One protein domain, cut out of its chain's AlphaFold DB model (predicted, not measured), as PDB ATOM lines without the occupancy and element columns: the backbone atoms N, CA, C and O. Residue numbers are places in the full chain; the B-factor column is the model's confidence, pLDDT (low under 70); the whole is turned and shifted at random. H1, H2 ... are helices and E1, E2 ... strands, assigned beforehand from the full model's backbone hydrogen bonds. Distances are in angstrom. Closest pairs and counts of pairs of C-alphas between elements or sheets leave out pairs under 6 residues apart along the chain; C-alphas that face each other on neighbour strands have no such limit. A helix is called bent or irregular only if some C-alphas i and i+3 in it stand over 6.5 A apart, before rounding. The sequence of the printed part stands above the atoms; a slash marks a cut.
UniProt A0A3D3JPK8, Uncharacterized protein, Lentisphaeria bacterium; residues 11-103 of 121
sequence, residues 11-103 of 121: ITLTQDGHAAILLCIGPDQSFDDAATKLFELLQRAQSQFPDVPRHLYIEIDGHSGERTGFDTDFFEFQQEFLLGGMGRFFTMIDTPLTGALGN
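This is residues 11 to 103 of the 121 residues of an uncharacterized protein of Lentisphaeria bacterium (UniProt A0A3D3JPK8). A twisted wall of five strands has two helices, H1 and H2, side by side over one face; no named helix lies on its other face. H1 covers the half with E1, E2 and E3, H2 the part with E3 and E4, and a loop between E3 and H2, with Glu 66, makes one end of the long axis. The printed part has 93 residues with two named helices and five named strands, in the order E1 E2 H1 E3 H2 E4 E5; the sheet runs E1 E2 E3 E4 E5 and is mixed. The class is mixed, helices and strands, and the whole is compact, with a radius of gyration of the C-alphas of 12.9 A and spans of 38 by 23 by 22 A.

E1, residues 11 to 13, is an edge strand and forms a hairpin with E2, residues 19 to 25; N 12 and O 20 are 2.9 A apart, within hydrogen-bond range. H1, residues 31 to 48, is on the sheet at a height of 9.7 A and runs along the strands, at 17 degrees to E2 on the local plane; its closest C-alphas to E2 are those of Ala 34 and Ile 25, 6.6 A apart. E3, residues 54 to 60, is parallel to E2, with N 57 and O 21 at 2.8 A. E2, H1 and E3 form a strand-helix-strand unit, two parallel neighbour strands with a helix between, and its crossover is right-handed. H2, residues 72 to 89, is on the same face as H1, two layers in all, at a height of 9.6 A. H1 and H2 touch, closest at the C-alphas of Phe 31 and Asp 73, 6.2 A apart, at a shallow tilt of 21 degrees, the same way. E4, residues 92 to 95, is parallel to E3, with N 94 and O 56 at 2.8 A; E3, H2 and E4 form a second right-handed unit. E5, residues 99 to 102, is the other edge strand and forms a hairpin with E4, with N 101 and O 93 at 2.8 A. Every O i to N i+4 pair in H1 is within hydrogen-bond range, and 8 of 14 are in H2.

E1 begins at C-alpha 11, (-27.814, 42.432, -37.005). E2 is 19.3 A long, H1 25.6 A, E3 19.4 A and H2 23.9 A. H2 is irregular, with C-alphas 85 and 88 at 7.3 A, and has a kink of 47 degrees near residue 83. E4 begins at C-alpha 92, (-16.463, 39.509, -45.181), and E5 ends at C-alpha 102, (-12.929, 39.135, -47.592).

The two C-alphas farthest apart are those of Pro 50 and Glu 66, 39.6 A. The link from E3 to H2, 11 residues, is long, and in it residues 64 to 67 pair with 69 to 70, antiparallel; the other links are tight. The printed part has no cut. The mean pLDDT of the printed part is 96.1, and no printed residue is under 70.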
ATOM      1  N   ILE A  11     -27.995  41.804 -35.692       98.06
ATOM      2  CA  ILE A  11     -27.814  42.432 -37.005       98.06
ATOM      3  C   ILE A  11     -27.947  43.939 -36.830       98.06
ATOM      4  O   ILE A  11     -28.968  44.417 -36.334       98.06
ATOM      5  N   THR A  12     -26.941  44.670 -37.290       96.56
ATOM      6  CA  THR A  12     -26.922  46.130 -37.313       96.56
ATOM      7  C   THR A  12     -26.670  46.590 -38.742       96.56
ATOM      8  O   THR A  12     -25.653  46.238 -39.335       96.56
ATOM      9  N   LEU A  13     -27.573  47.396 -39.306       95.62
ATOM     10  CA  LEU A  13     -27.288  48.104 -40.555       95.62
ATOM     11  C   LEU A  13     -26.337  49.264 -40.250       95.62
ATOM     12  O   LEU A  13     -26.662  50.151 -39.460       95.62
ATOM     13  N   THR A  14     -25.154  49.247 -40.853       93.06
ATOM     14  CA  THR A  14     -24.133  50.271 -40.623       93.06
ATOM     15  C   THR A  14     -24.362  51.501 -41.498       93.06
ATOM     16  O   THR A  14     -25.042  51.446 -42.525       93.06
ATOM     17  N   GLN A  15     -23.756  52.629 -41.115       88.62
ATOM     18  CA  GLN A  15     -23.797  53.859 -41.917       88.62
ATOM     19  C   GLN A  15     -23.141  53.683 -43.294       88.62
ATOM     20  O   GLN A  15     -23.563  54.319 -44.255       88.62
ATOM     21  N   ASP A  16     -22.168  52.773 -43.394       86.19
ATOM     22  CA  ASP A  16     -21.462  52.437 -44.634       86.19
ATOM     23  C   ASP A  16     -22.260  51.480 -45.542       86.19
ATOM     24  O   ASP A  16     -21.745  51.013 -46.556       86.19
ATOM     25  N   GLY A  17     -23.514  51.166 -45.191       90.62
ATOM     26  CA  GLY A  17     -24.445  50.459 -46.071       90.62
ATOM     27  C   GLY A  17     -24.248  48.946 -46.142       90.62
ATOM     28  O   GLY A  17     -24.557  48.349 -47.170       90.62
ATOM     29  N   HIS A  18     -23.752  48.319 -45.075       94.44
ATOM     30  CA  HIS A  18     -23.686  46.859 -44.958       94.44
ATOM     31  C   HIS A  18     -24.413  46.372 -43.700       94.44
ATOM     32  O   HIS A  18     -24.493  47.077 -42.692       94.44
ATOM     33  N   ALA A  19     -24.930  45.148 -43.747       97.31
ATOM     34  CA  ALA A  19     -25.478  44.467 -42.586       97.31
ATOM     35  C   ALA A  19     -24.325  43.814 -41.810       97.31
ATOM     36  O   ALA A  19     -23.741  42.825 -42.254       97.31
ATOM     37  N   ALA A  20     -23.979  44.385 -40.660       97.62
ATOM     38  CA  ALA A  20     -23.012  43.808 -39.740       97.62
ATOM     39  C   ALA A  20     -23.717  42.803 -38.823       97.62
ATOM     40  O   ALA A  20     -24.659  43.152 -38.110       97.62
ATOM     41  N   ILE A  21     -23.269  41.553 -38.866       98.50
ATOM     42  CA  ILE A  21     -23.832  40.425 -38.131       98.50
ATOM     43  C   ILE A  21     -22.823  40.023 -37.062       98.50
ATOM     44  O   ILE A  21     -21.711  39.636 -37.402       98.50
ATOM     45  N   LEU A  22     -23.203  40.101 -35.788       98.44
ATOM     46  CA  LEU A  22     -22.387  39.613 -34.676       98.44
ATOM     47  C   LEU A  22     -23.021  38.353 -34.084       98.44
ATOM     48  O   LEU A  22     -24.151  38.395 -33.588       98.44
ATOM     49  N   LEU A  23     -22.275  37.250 -34.118       98.44
ATOM     50  CA  LEU A  23     -22.602  36.007 -33.429       98.44
ATOM     51  C   LEU A  23     -21.603  35.790 -32.290       98.44
ATOM     52  O   LEU A  23     -20.414  35.602 -32.537       98.44
ATOM     53  N   CYS A  24     -22.108  35.779 -31.060       98.25
ATOM     54  CA  CYS A  24     -21.346  35.396 -29.877       98.25
ATOM     55  C   CYS A  24     -21.730  33.972 -29.478       98.25
ATOM     56  O   CYS A  24     -22.920  33.644 -29.427       98.25
ATOM     57  N   ILE A  25     -20.723  33.152 -29.203       98.38
ATOM     58  CA  ILE A  25     -20.857  31.752 -28.827       98.38
ATOM     59  C   ILE A  25     -20.201  31.578 -27.461       98.38
ATOM     60  O   ILE A  25     -19.020  31.877 -27.309       98.38
ATOM     61  N   GLY A  26     -20.982  31.158 -26.472       97.88
ATOM     62  CA  GLY A  26     -20.517  30.885 -25.116       97.88
ATOM     63  C   GLY A  26     -20.288  29.394 -24.851       97.88
ATOM     64  O   GLY A  26     -20.743  28.561 -25.632       97.88
ATOM     65  N   PRO A  27     -19.683  29.049 -23.701       97.12
ATOM     66  CA  PRO A  27     -19.180  27.703 -23.399       97.12
ATOM     67  C   PRO A  27     -20.257  26.614 -23.297       97.12
ATOM     68  O   PRO A  27     -19.940  25.430 -23.384       97.12
ATOM     69  N   ASP A  28     -21.516  27.001 -23.083       96.81
ATOM     70  CA  ASP A  28     -22.649  26.077 -22.973       96.81
ATOM     71  C   ASP A  28     -23.299  25.766 -24.334       96.81
ATOM     72  O   ASP A  28     -24.266  25.007 -24.392       96.81
ATOM     73  N   GLN A  29     -22.819  26.373 -25.426       97.25
ATOM     74  CA  GLN A  29     -23.390  26.191 -26.757       97.25
ATOM     75  C   GLN A  29     -22.689  25.060 -27.504       97.25
ATOM     76  O   GLN A  29     -21.465  24.992 -27.577       97.25
ATOM     77  N   SER A  30     -23.482  24.177 -28.101       97.25
ATOM     78  CA  SER A  30     -22.966  23.149 -29.001       97.25
ATOM     79  C   SER A  30     -22.673  23.712 -30.396       97.25
ATOM     80  O   SER A  30     -23.096  24.818 -30.754       97.25
ATOM     81  N   PHE A  31     -21.998  22.910 -31.222       96.12
ATOM     82  CA  PHE A  31     -21.869  23.176 -32.654       96.12
ATOM     83  C   PHE A  31     -23.238  23.435 -33.308       96.12
ATOM     84  O   PHE A  31     -23.400  24.419 -34.031       96.12
ATOM     85  N   ASP A  32     -24.232  22.587 -33.025       96.25
ATOM     86  CA  ASP A  32     -25.565  22.670 -33.633       96.25
ATOM     87  C   ASP A  32     -26.298  23.954 -33.227       96.25
ATOM     88  O   ASP A  32     -26.951  24.588 -34.065       96.25
ATOM     89  N   ASP A  33     -26.142  24.386 -31.971       97.19
ATOM     90  CA  ASP A  33     -26.685  25.660 -31.490       97.19
ATOM     91  C   ASP A  33     -26.070  26.836 -32.256       97.19
ATOM     92  O   ASP A  33     -26.786  27.721 -32.734       97.19
ATOM     93  N   ALA A  34     -24.742  26.843 -32.410       97.81
ATOM     94  CA  ALA A  34     -24.024  27.888 -33.130       97.81
ATOM     95  C   ALA A  34     -24.378  27.908 -34.628       97.81
ATOM     96  O   ALA A  34     -24.638  28.978 -35.188       97.81
ATOM     97  N   ALA A  35     -24.444  26.739 -35.275       97.00
ATOM     98  CA  ALA A  35     -24.786  26.590 -36.688       97.00
ATOM     99  C   ALA A  35     -26.218  27.050 -36.980       97.00
ATOM    100  O   ALA A  35     -26.450  27.852 -37.893       97.00
ATOM    101  N   THR A  36     -27.168  26.615 -36.150       96.44
ATOM    102  CA  THR A  36     -28.566  27.049 -36.227       96.44
ATOM    103  C   THR A  36     -28.659  28.558 -36.040       96.44
ATOM    104  O   THR A  36     -29.291  29.247 -36.846       96.44
ATOM    105  N   LYS A  37     -27.966  29.107 -35.032       97.75
ATOM    106  CA  LYS A  37     -28.014  30.542 -34.748       97.75
ATOM    107  C   LYS A  37     -27.432  31.390 -35.871       97.75
ATOM    108  O   LYS A  37     -28.013  32.419 -36.224       97.75
ATOM    109  N   LEU A  38     -26.308  30.965 -36.443       98.12
ATOM    110  CA  LEU A  38     -25.704  31.628 -37.591       98.12
ATOM    111  C   LEU A  38     -26.680  31.671 -38.771       98.12
ATOM    112  O   LEU A  38     -26.867  32.723 -39.385       98.12
ATOM    113  N   PHE A  39     -27.325  30.545 -39.070       97.25
ATOM    114  CA  PHE A  39     -28.264  30.460 -40.181       97.25
ATOM    115  C   PHE A  39     -29.512  31.330 -39.962       97.25
ATOM    116  O   PHE A  39     -29.962  32.012 -40.883       97.25
ATOM    117  N   GLU A  40     -30.051  31.378 -38.740       97.50
ATOM    118  CA  GLU A  40     -31.129  32.309 -38.377       97.50
ATOM    119  C   GLU A  40     -30.733  33.773 -38.608       97.50
ATOM    120  O   GLU A  40     -31.523  34.556 -39.139       97.50
ATOM    121  N   LEU A  41     -29.519  34.161 -38.203       98.44
ATOM    122  CA  LEU A  41     -29.014  35.520 -38.400       98.44
ATOM    123  C   LEU A  41     -28.840  35.845 -39.885       98.44
ATOM    124  O   LEU A  41     -29.233  36.929 -40.311       98.44
ATOM    125  N   LEU A  42     -28.323  34.907 -40.682       98.25
ATOM    126  CA  LEU A  42     -28.204  35.069 -42.129       98.25
ATOM    127  C   LEU A  42     -29.573  35.294 -42.790       98.25
ATOM    128  O   LEU A  42     -29.747  36.268 -43.525       98.25
ATOM    129  N   GLN A  43     -30.555  34.439 -42.494       97.69
ATOM    130  CA  GLN A  43     -31.917  34.575 -43.024       97.69
ATOM    131  C   GLN A  43     -32.545  35.909 -42.629       97.69
ATOM    132  O   GLN A  43     -33.103  36.619 -43.464       97.69
ATOM    133  N   ARG A  44     -32.427  36.285 -41.352       97.88
ATOM    134  CA  ARG A  44     -32.940  37.565 -40.865       97.88
ATOM    135  C   ARG A  44     -32.256  38.743 -41.548       97.88
ATOM    136  O   ARG A  44     -32.942  39.707 -41.864       97.88
ATOM    137  N   ALA A  45     -30.950  38.675 -41.800       98.00
ATOM    138  CA  ALA A  45     -30.228  39.741 -42.484       98.00
ATOM    139  C   ALA A  45     -30.714  39.905 -43.927       98.00
ATOM    140  O   ALA A  45     -31.033  41.021 -44.317       98.00
ATOM    141  N   GLN A  46     -30.856  38.809 -44.682       97.81
ATOM    142  CA  GLN A  46     -31.399  38.861 -46.046       97.81
ATOM    143  C   GLN A  46     -32.865  39.320 -46.070       97.81
ATOM    144  O   GLN A  46     -33.262  40.072 -46.950       97.81
ATOM    145  N   SER A  47     -33.678  38.915 -45.091       96.88
ATOM    146  CA  SER A  47     -35.084  39.324 -45.012       96.88
ATOM    147  C   SER A  47     -35.256  40.802 -44.639       96.88
ATOM    148  O   SER A  47     -36.109  41.480 -45.209       96.88
ATOM    149  N   GLN A  48     -34.466  41.311 -43.688       96.88
ATOM    150  CA  GLN A  48     -34.564  42.697 -43.214       96.88
ATOM    151  C   GLN A  48     -33.854  43.685 -44.143       96.88
ATOM    152  O   GLN A  48     -34.317  44.815 -44.302       96.88
ATOM    153  N   PHE A  49     -32.748  43.260 -44.757       96.44
ATOM    154  CA  PHE A  49     -31.889  44.075 -45.613       96.44
ATOM    155  C   PHE A  49     -31.545  43.300 -46.900       96.44
ATOM    156  O   PHE A  49     -30.426  42.799 -47.035       96.44
ATOM    157  N   PRO A  50     -32.499  43.174 -47.843       96.88
ATOM    158  CA  PRO A  50     -32.319  42.358 -49.040       96.88
ATOM    159  C   PRO A  50     -31.093  42.774 -49.847       96.88
ATOM    160  O   PRO A  50     -30.922  43.952 -50.157       96.88
ATOM    161  N   ASP A  51     -30.253  41.790 -50.169       97.25
ATOM    162  CA  ASP A  51     -29.069  41.897 -51.034       97.25
ATOM    163  C   ASP A  51     -27.980  42.865 -50.550       97.25
ATOM    164  O   ASP A  51     -26.963  43.062 -51.220       97.25
ATOM    165  N   VAL A  52     -28.157  43.437 -49.360       97.56
ATOM    166  CA  VAL A  52     -27.166  44.293 -48.720       97.56
ATOM    167  C   VAL A  52     -25.921  43.450 -48.397       97.56
ATOM    168  O   VAL A  52     -26.058  42.313 -47.925       97.56
ATOM    169  N   PRO A  53     -24.695  43.969 -48.627       97.75
ATOM    170  CA  PRO A  53     -23.464  43.283 -48.240       97.75
ATOM    171  C   PRO A  53     -23.491  42.868 -46.766       97.75
ATOM    172  O   PRO A  53     -23.880  43.664 -45.908       97.75
ATOM    173  N   ARG A  54     -23.086  41.632 -46.460       98.06
ATOM    174  CA  ARG A  54     -23.082  41.093 -45.096       98.06
ATOM    175  C   ARG A  54     -21.665  40.898 -44.587       98.06
ATOM    176  O   ARG A  54     -20.876  40.165 -45.181       98.06
ATOM    177  N   HIS A  55     -21.374  41.513 -43.448       97.88
ATOM    178  CA  HIS A  55     -20.128  41.328 -42.710       97.88
ATOM    179  C   HIS A  55     -20.416  40.514 -41.458       97.88
ATOM    180  O   HIS A  55     -21.148  40.979 -40.586       97.88
ATOM    181  N   LEU A  56     -19.867  39.307 -41.383       98.38
ATOM    182  CA  LEU A  56     -20.018  38.437 -40.226       98.38
ATOM    183  C   LEU A  56     -18.836  38.612 -39.278       98.38
ATOM    184  O   LEU A  56     -17.688  38.553 -39.697       98.38
ATOM    185  N   TYR A  57     -19.137  38.757 -37.996       98.19
ATOM    186  CA  TYR A  57     -18.182  38.762 -36.904       98.19
ATOM    187  C   TYR A  57     -18.542  37.626 -35.954       98.19
ATOM    188  O   TYR A  57     -19.694  37.515 -35.522       98.19
ATOM    189  N   ILE A  58     -17.559  36.792 -35.638       97.88
ATOM    190  CA  ILE A  58     -17.690  35.691 -34.693       97.88
ATOM    191  C   ILE A  58     -16.913  36.030 -33.425       97.88
ATOM    192  O   ILE A  58     -15.750  36.424 -33.472       97.88
ATOM    193  N   GLU A  59     -17.553  35.828 -32.282       97.56
ATOM    194  CA  GLU A  59     -16.900  35.794 -30.981       97.56
ATOM    195  C   GLU A  59     -17.149  34.433 -30.348       97.56
ATOM    196  O   GLU A  59     -18.283  33.957 -30.322       97.56
ATOM    197  N   ILE A  60     -16.086  33.810 -29.849       97.31
ATOM    198  CA  ILE A  60     -16.151  32.524 -29.158       97.31
ATOM    199  C   ILE A  60     -15.522  32.734 -27.786       97.31
ATOM    200  O   ILE A  60     -14.345  33.087 -27.696       97.31
ATOM    201  N   ASP A  61     -16.322  32.544 -26.743       95.44
ATOM    202  CA  ASP A  61     -15.885  32.478 -25.355       95.44
ATOM    203  C   ASP A  61     -15.994  31.029 -24.870       95.44
ATOM    204  O   ASP A  61     -17.031  30.382 -25.020       95.44
ATOM    205  N   GLY A  62     -14.908  30.498 -24.314       91.75
ATOM    206  CA  GLY A  62     -14.767  29.069 -24.040       91.75
ATOM    207  C   GLY A  62     -14.237  28.271 -25.237       91.75
ATOM    208  O   GLY A  62     -13.396  28.755 -25.993       91.75
ATOM    209  N   HIS A  63     -14.663  27.008 -25.343       95.12
ATOM    210  CA  HIS A  63     -14.293  26.083 -26.427       95.12
ATOM    211  C   HIS A  63     -12.796  25.987 -26.713       95.12
ATOM    212  O   HIS A  63     -12.359  25.943 -27.861       95.12
ATOM    213  N   SER A  64     -11.990  26.002 -25.651       94.31
ATOM    214  CA  SER A  64     -10.537  26.008 -25.767       94.31
ATOM    215  C   SER A  64      -9.973  24.597 -25.915       94.31
ATOM    216  O   SER A  64     -10.399  23.668 -25.231       94.31
ATOM    217  N   GLY A  65      -8.957  24.444 -26.759       93.25
ATOM    218  CA  GLY A  65      -8.321  23.151 -27.007       93.25
ATOM    219  C   GLY A  65      -6.981  23.262 -27.729       93.25
ATOM    220  O   GLY A  65      -6.430  24.346 -27.916       93.25
ATOM    221  N   GLU A  66      -6.420  22.117 -28.116       91.56
ATOM    222  CA  GLU A  66      -5.071  22.053 -28.698       91.56
ATOM    223  C   GLU A  66      -5.025  22.482 -30.174       91.56
ATOM    224  O   GLU A  66      -3.965  22.863 -30.681       91.56
ATOM    225  N   ARG A  67      -6.163  22.465 -30.882       90.44
ATOM    226  CA  ARG A  67      -6.236  22.824 -32.305       90.44
ATOM    227  C   ARG A  67      -6.294  24.337 -32.436       90.44
ATOM    228  O   ARG A  67      -7.362  24.941 -32.468       90.44
ATOM    229  N   THR A  68      -5.118  24.963 -32.489       91.62
ATOM    230  CA  THR A  68      -4.966  26.428 -32.616       91.62
ATOM    231  C   THR A  68      -5.695  27.217 -31.520       91.62
ATOM    232  O   THR A  68      -6.132  28.338 -31.746       91.62
ATOM    233  N   GLY A  69      -5.819  26.631 -30.326       93.75
ATOM    234  CA  GLY A  69      -6.509  27.243 -29.193       93.75
ATOM    235  C   GLY A  69      -7.986  26.871 -29.067       93.75
ATOM    236  O   GLY A  69      -8.578  27.240 -28.061       93.75
ATOM    237  N   PHE A  70      -8.558  26.110 -30.006       97.38
ATOM    238  CA  PHE A  70      -9.953  25.662 -29.973       97.38
ATOM    239  C   PHE A  70     -10.076  24.151 -29.757       97.38
ATOM    240  O   PHE A  70      -9.170  23.376 -30.095       97.38
ATOM    241  N   ASP A  71     -11.198  23.728 -29.175       97.25
ATOM    242  CA  ASP A  71     -11.627  22.334 -29.210       97.25
ATOM    243  C   ASP A  71     -11.938  21.892 -30.656       97.25
ATOM    244  O   ASP A  71     -11.871  22.675 -31.609       97.25
ATOM    245  N   THR A  72     -12.184  20.596 -30.845       96.62
ATOM    246  CA  THR A  72     -12.383  20.041 -32.193       96.62
ATOM    247  C   THR A  72     -13.620  20.625 -32.867       96.62
ATOM    248  O   THR A  72     -13.530  21.039 -34.023       96.62
ATOM    249  N   ASP A  73     -14.722  20.732 -32.133       96.12
ATOM    250  CA  ASP A  73     -16.007  21.171 -32.667       96.12
ATOM    251  C   ASP A  73     -15.932  22.626 -33.142       96.12
ATOM    252  O   ASP A  73     -16.358  22.943 -34.250       96.12
ATOM    253  N   PHE A  74     -15.318  23.515 -32.359       97.56
ATOM    254  CA  PHE A  74     -15.238  24.936 -32.703       97.56
ATOM    255  C   PHE A  74     -14.085  25.294 -33.632       97.56
ATOM    256  O   PHE A  74     -14.126  26.339 -34.294       97.56
ATOM    257  N   PHE A  75     -13.090  24.418 -33.765       97.44
ATOM    258  CA  PHE A  75     -12.183  24.471 -34.904       97.44
ATOM    259  C   PHE A  75     -12.932  24.153 -36.210       97.44
ATOM    260  O   PHE A  75     -12.818  24.892 -37.190       97.44
ATOM    261  N   GLU A  76     -13.722  23.077 -36.227       96.50
ATOM    262  CA  GLU A  76     -14.458  22.617 -37.414       96.50
ATOM    263  C   GLU A  76     -15.619  23.546 -37.781       96.50
ATOM    264  O   GLU A  76     -15.844  23.812 -38.963       96.50
ATOM    265  N   PHE A  77     -16.281  24.145 -36.787       97.50
ATOM    266  CA  PHE A  77     -17.266  25.205 -36.994       97.50
ATOM    267  C   PHE A  77     -16.685  26.367 -37.802       97.50
ATOM    268  O   PHE A  77     -17.303  26.822 -38.764       97.50
ATOM    269  N   GLN A  78     -15.490  26.841 -37.438       97.50
ATOM    270  CA  GLN A  78     -14.854  27.970 -38.115       97.50
ATOM    271  C   GLN A  78     -14.327  27.579 -39.505       97.50
ATOM    272  O   GLN A  78     -14.591  28.283 -40.479       97.50
ATOM    273  N   GLN A  79     -13.613  26.458 -39.628       95.31
ATOM    274  CA  GLN A  79     -12.943  26.082 -40.880       95.31
ATOM    275  C   GLN A  79     -13.876  25.435 -41.903       95.31
ATOM    276  O   GLN A  79     -13.945  25.876 -43.049       95.31
ATOM    277  N   GLU A  80     -14.580  24.381 -41.507       94.81
ATOM    278  CA  GLU A  80     -15.316  23.532 -42.444       94.81
ATOM    279  C   GLU A  80     -16.717  24.096 -42.677       94.81
ATOM    280  O   GLU A  80     -17.118  24.360 -43.811       94.81
ATOM    281  N   PHE A  81     -17.455  24.354 -41.596       95.12
ATOM    282  CA  PHE A  81     -18.830  24.829 -41.705       95.12
ATOM    283  C   PHE A  81     -18.897  26.290 -42.154       95.12
ATOM    284  O   PHE A  81     -19.548  26.606 -43.154       95.12
ATOM    285  N   LEU A  82     -18.213  27.191 -41.441       95.38
ATOM    286  CA  LEU A  82     -18.285  28.617 -41.722       95.38
ATOM    287  C   LEU A  82     -17.531  28.978 -43.004       95.38
ATOM    288  O   LEU A  82     -18.159  29.433 -43.957       95.38
ATOM    289  N   LEU A  83     -16.212  28.780 -43.054       94.19
ATOM    290  CA  LEU A  83     -15.420  29.186 -44.219       94.19
ATOM    291  C   LEU A  83     -15.667  28.280 -45.437       94.19
ATOM    292  O   LEU A  83     -15.799  28.794 -46.548       94.19
ATOM    293  N   GLY A  84     -15.787  26.963 -45.243       91.75
ATOM    294  CA  GLY A  84     -16.026  26.003 -46.326       91.75
ATOM    295  C   GLY A  84     -17.468  25.963 -46.852       91.75
ATOM    296  O   GLY A  84     -17.679  25.800 -48.055       91.75
ATOM    297  N   GLY A  85     -18.470  26.126 -45.982       92.12
ATOM    298  CA  GLY A  85     -19.887  25.990 -46.344       92.12
ATOM    299  C   GLY A  85     -20.639  27.316 -46.463       92.12
ATOM    300  O   GLY A  85     -21.247  27.619 -47.497       92.12
ATOM    301  N   MET A  86     -20.614  28.109 -45.395       95.38
ATOM    302  CA  MET A  86     -21.424  29.323 -45.255       95.38
ATOM    303  C   MET A  86     -20.770  30.565 -45.868       95.38
ATOM    304  O   MET A  86     -21.453  31.563 -46.106       95.38
ATOM    305  N   GLY A  87     -19.469  30.515 -46.159       96.12
ATOM    306  CA  GLY A  87     -18.686  31.705 -46.470       96.12
ATOM    307  C   GLY A  87     -19.181  32.483 -47.689       96.12
ATOM    308  O   GLY A  87     -19.157  33.712 -47.708       96.12
ATOM    309  N   ARG A  88     -19.765  31.767 -48.657       96.75
ATOM    310  CA  ARG A  88     -20.363  32.330 -49.875       96.75
ATOM    311  C   ARG A  88     -21.473  33.355 -49.625       96.75
ATOM    312  O   ARG A  88     -21.789  34.127 -50.523       96.75
ATOM    313  N   PHE A  89     -22.106  33.340 -48.452       98.00
ATOM    314  CA  PHE A  89     -23.232  34.218 -48.127       98.00
ATOM    315  C   PHE A  89     -22.820  35.554 -47.508       98.00
ATOM    316  O   PHE A  89     -23.692  36.379 -47.232       98.00
ATOM    317  N   PHE A  90     -21.524  35.778 -47.304       97.88
ATOM    318  CA  PHE A  90     -20.983  36.990 -46.701       97.88
ATOM    319  C   PHE A  90     -19.973  37.634 -47.648       97.88
ATOM    320  O   PHE A  90     -19.317  36.948 -48.430       97.88
ATOM    321  N   THR A  91     -19.831  38.956 -47.582       97.56
ATOM    322  CA  THR A  91     -18.748  39.677 -48.271       97.56
ATOM    323  C   THR A  91     -17.473  39.718 -47.434       97.56
ATOM    324  O   THR A  91     -16.384  39.872 -47.981       97.56
ATOM    325  N   MET A  92     -17.589  39.573 -46.112       96.75
ATOM    326  CA  MET A  92     -16.463  39.509 -45.181       96.75
ATOM    327  C   MET A  92     -16.836  38.668 -43.960       96.75
ATOM    328  O   MET A  92     -17.979  38.724 -43.498       96.75
ATOM    329  N   ILE A  93     -15.874  37.903 -43.448       97.56
ATOM    330  CA  ILE A  93     -16.002  37.091 -42.236       97.56
ATOM    331  C   ILE A  93     -14.794  37.358 -41.342       97.56
ATOM    332  O   ILE A  93     -13.660  37.187 -41.775       97.56
ATOM    333  N   ASP A  94     -15.041  37.743 -40.097       97.31
ATOM    334  CA  ASP A  94     -14.033  37.935 -39.062       97.31
ATOM    335  C   ASP A  94     -14.206  36.858 -37.991       97.31
ATOM    336  O   ASP A  94     -15.232  36.809 -37.307       97.31
ATOM    337  N   THR A  95     -13.225  35.957 -37.893       96.62
ATOM    338  CA  THR A  95     -13.227  34.859 -36.919       96.62
ATOM    339  C   THR A  95     -12.037  34.963 -35.971       96.62
ATOM    340  O   THR A  95     -10.974  35.437 -36.376       96.62
ATOM    341  N   PRO A  96     -12.147  34.446 -34.736       96.25
ATOM    342  CA  PRO A  96     -10.999  34.309 -33.846       96.25
ATOM    343  C   PRO A  96      -9.842  33.487 -34.441       96.25
ATOM    344  O   PRO A  96      -8.684  33.749 -34.125       96.25
ATOM    345  N   LEU A  97     -10.139  32.506 -35.303       95.69
ATOM    346  CA  LEU A  97      -9.136  31.625 -35.900       95.69
ATOM    347  C   LEU A  97      -8.299  32.296 -37.002       95.69
ATOM    348  O   LEU A  97      -7.090  32.076 -37.076       95.69
ATOM    349  N   THR A  98      -8.925  33.092 -37.871       93.69
ATOM    350  CA  THR A  98      -8.275  33.638 -39.081       93.69
ATOM    351  C   THR A  98      -8.176  35.159 -39.109       93.69
ATOM    352  O   THR A  98      -7.472  35.708 -39.957       93.69
ATOM    353  N   GLY A  99      -8.892  35.852 -38.222       94.75
ATOM    354  CA  GLY A  99      -9.214  37.268 -38.374       94.75
ATOM    355  C   GLY A  99     -10.113  37.532 -39.587       94.75
ATOM    356  O   GLY A  99     -10.693  36.607 -40.167       94.75
ATOM    357  N   ALA A 100     -10.202  38.806 -39.975       95.38
ATOM    358  CA  ALA A 100     -11.030  39.271 -41.081       95.38
ATOM    359  C   ALA A 100     -10.529  38.787 -42.453       95.38
ATOM    360  O   ALA A 100      -9.427  39.125 -42.893       95.38
ATOM    361  N   LEU A 101     -11.397  38.071 -43.165       95.06
ATOM    362  CA  LEU A 101     -11.216  37.606 -44.534       95.06
ATOM    363  C   LEU A 101     -12.336  38.153 -45.422       95.06
ATOM    364  O   LEU A 101     -13.516  38.029 -45.103       95.06
ATOM    365  N   GLY A 102     -11.970  38.750 -46.557       95.00
ATOM    366  CA  GLY A 102     -12.929  39.135 -47.592       95.00
ATOM    367  C   GLY A 102     -13.297  37.938 -48.466       95.00
ATOM    368  O   GLY A 102     -12.421  37.153 -48.831       95.00
ATOM    369  N   ASN A 103     -14.570  37.818 -48.833       92.88
ATOM    370  CA  ASN A 103     -14.994  36.860 -49.846       92.88
ATOM    371  C   ASN A 103     -14.533  37.367 -51.227       92.88
ATOM    372  O   ASN A 103     -14.899  38.484 -51.605       92.88
TER     373      ASN A 103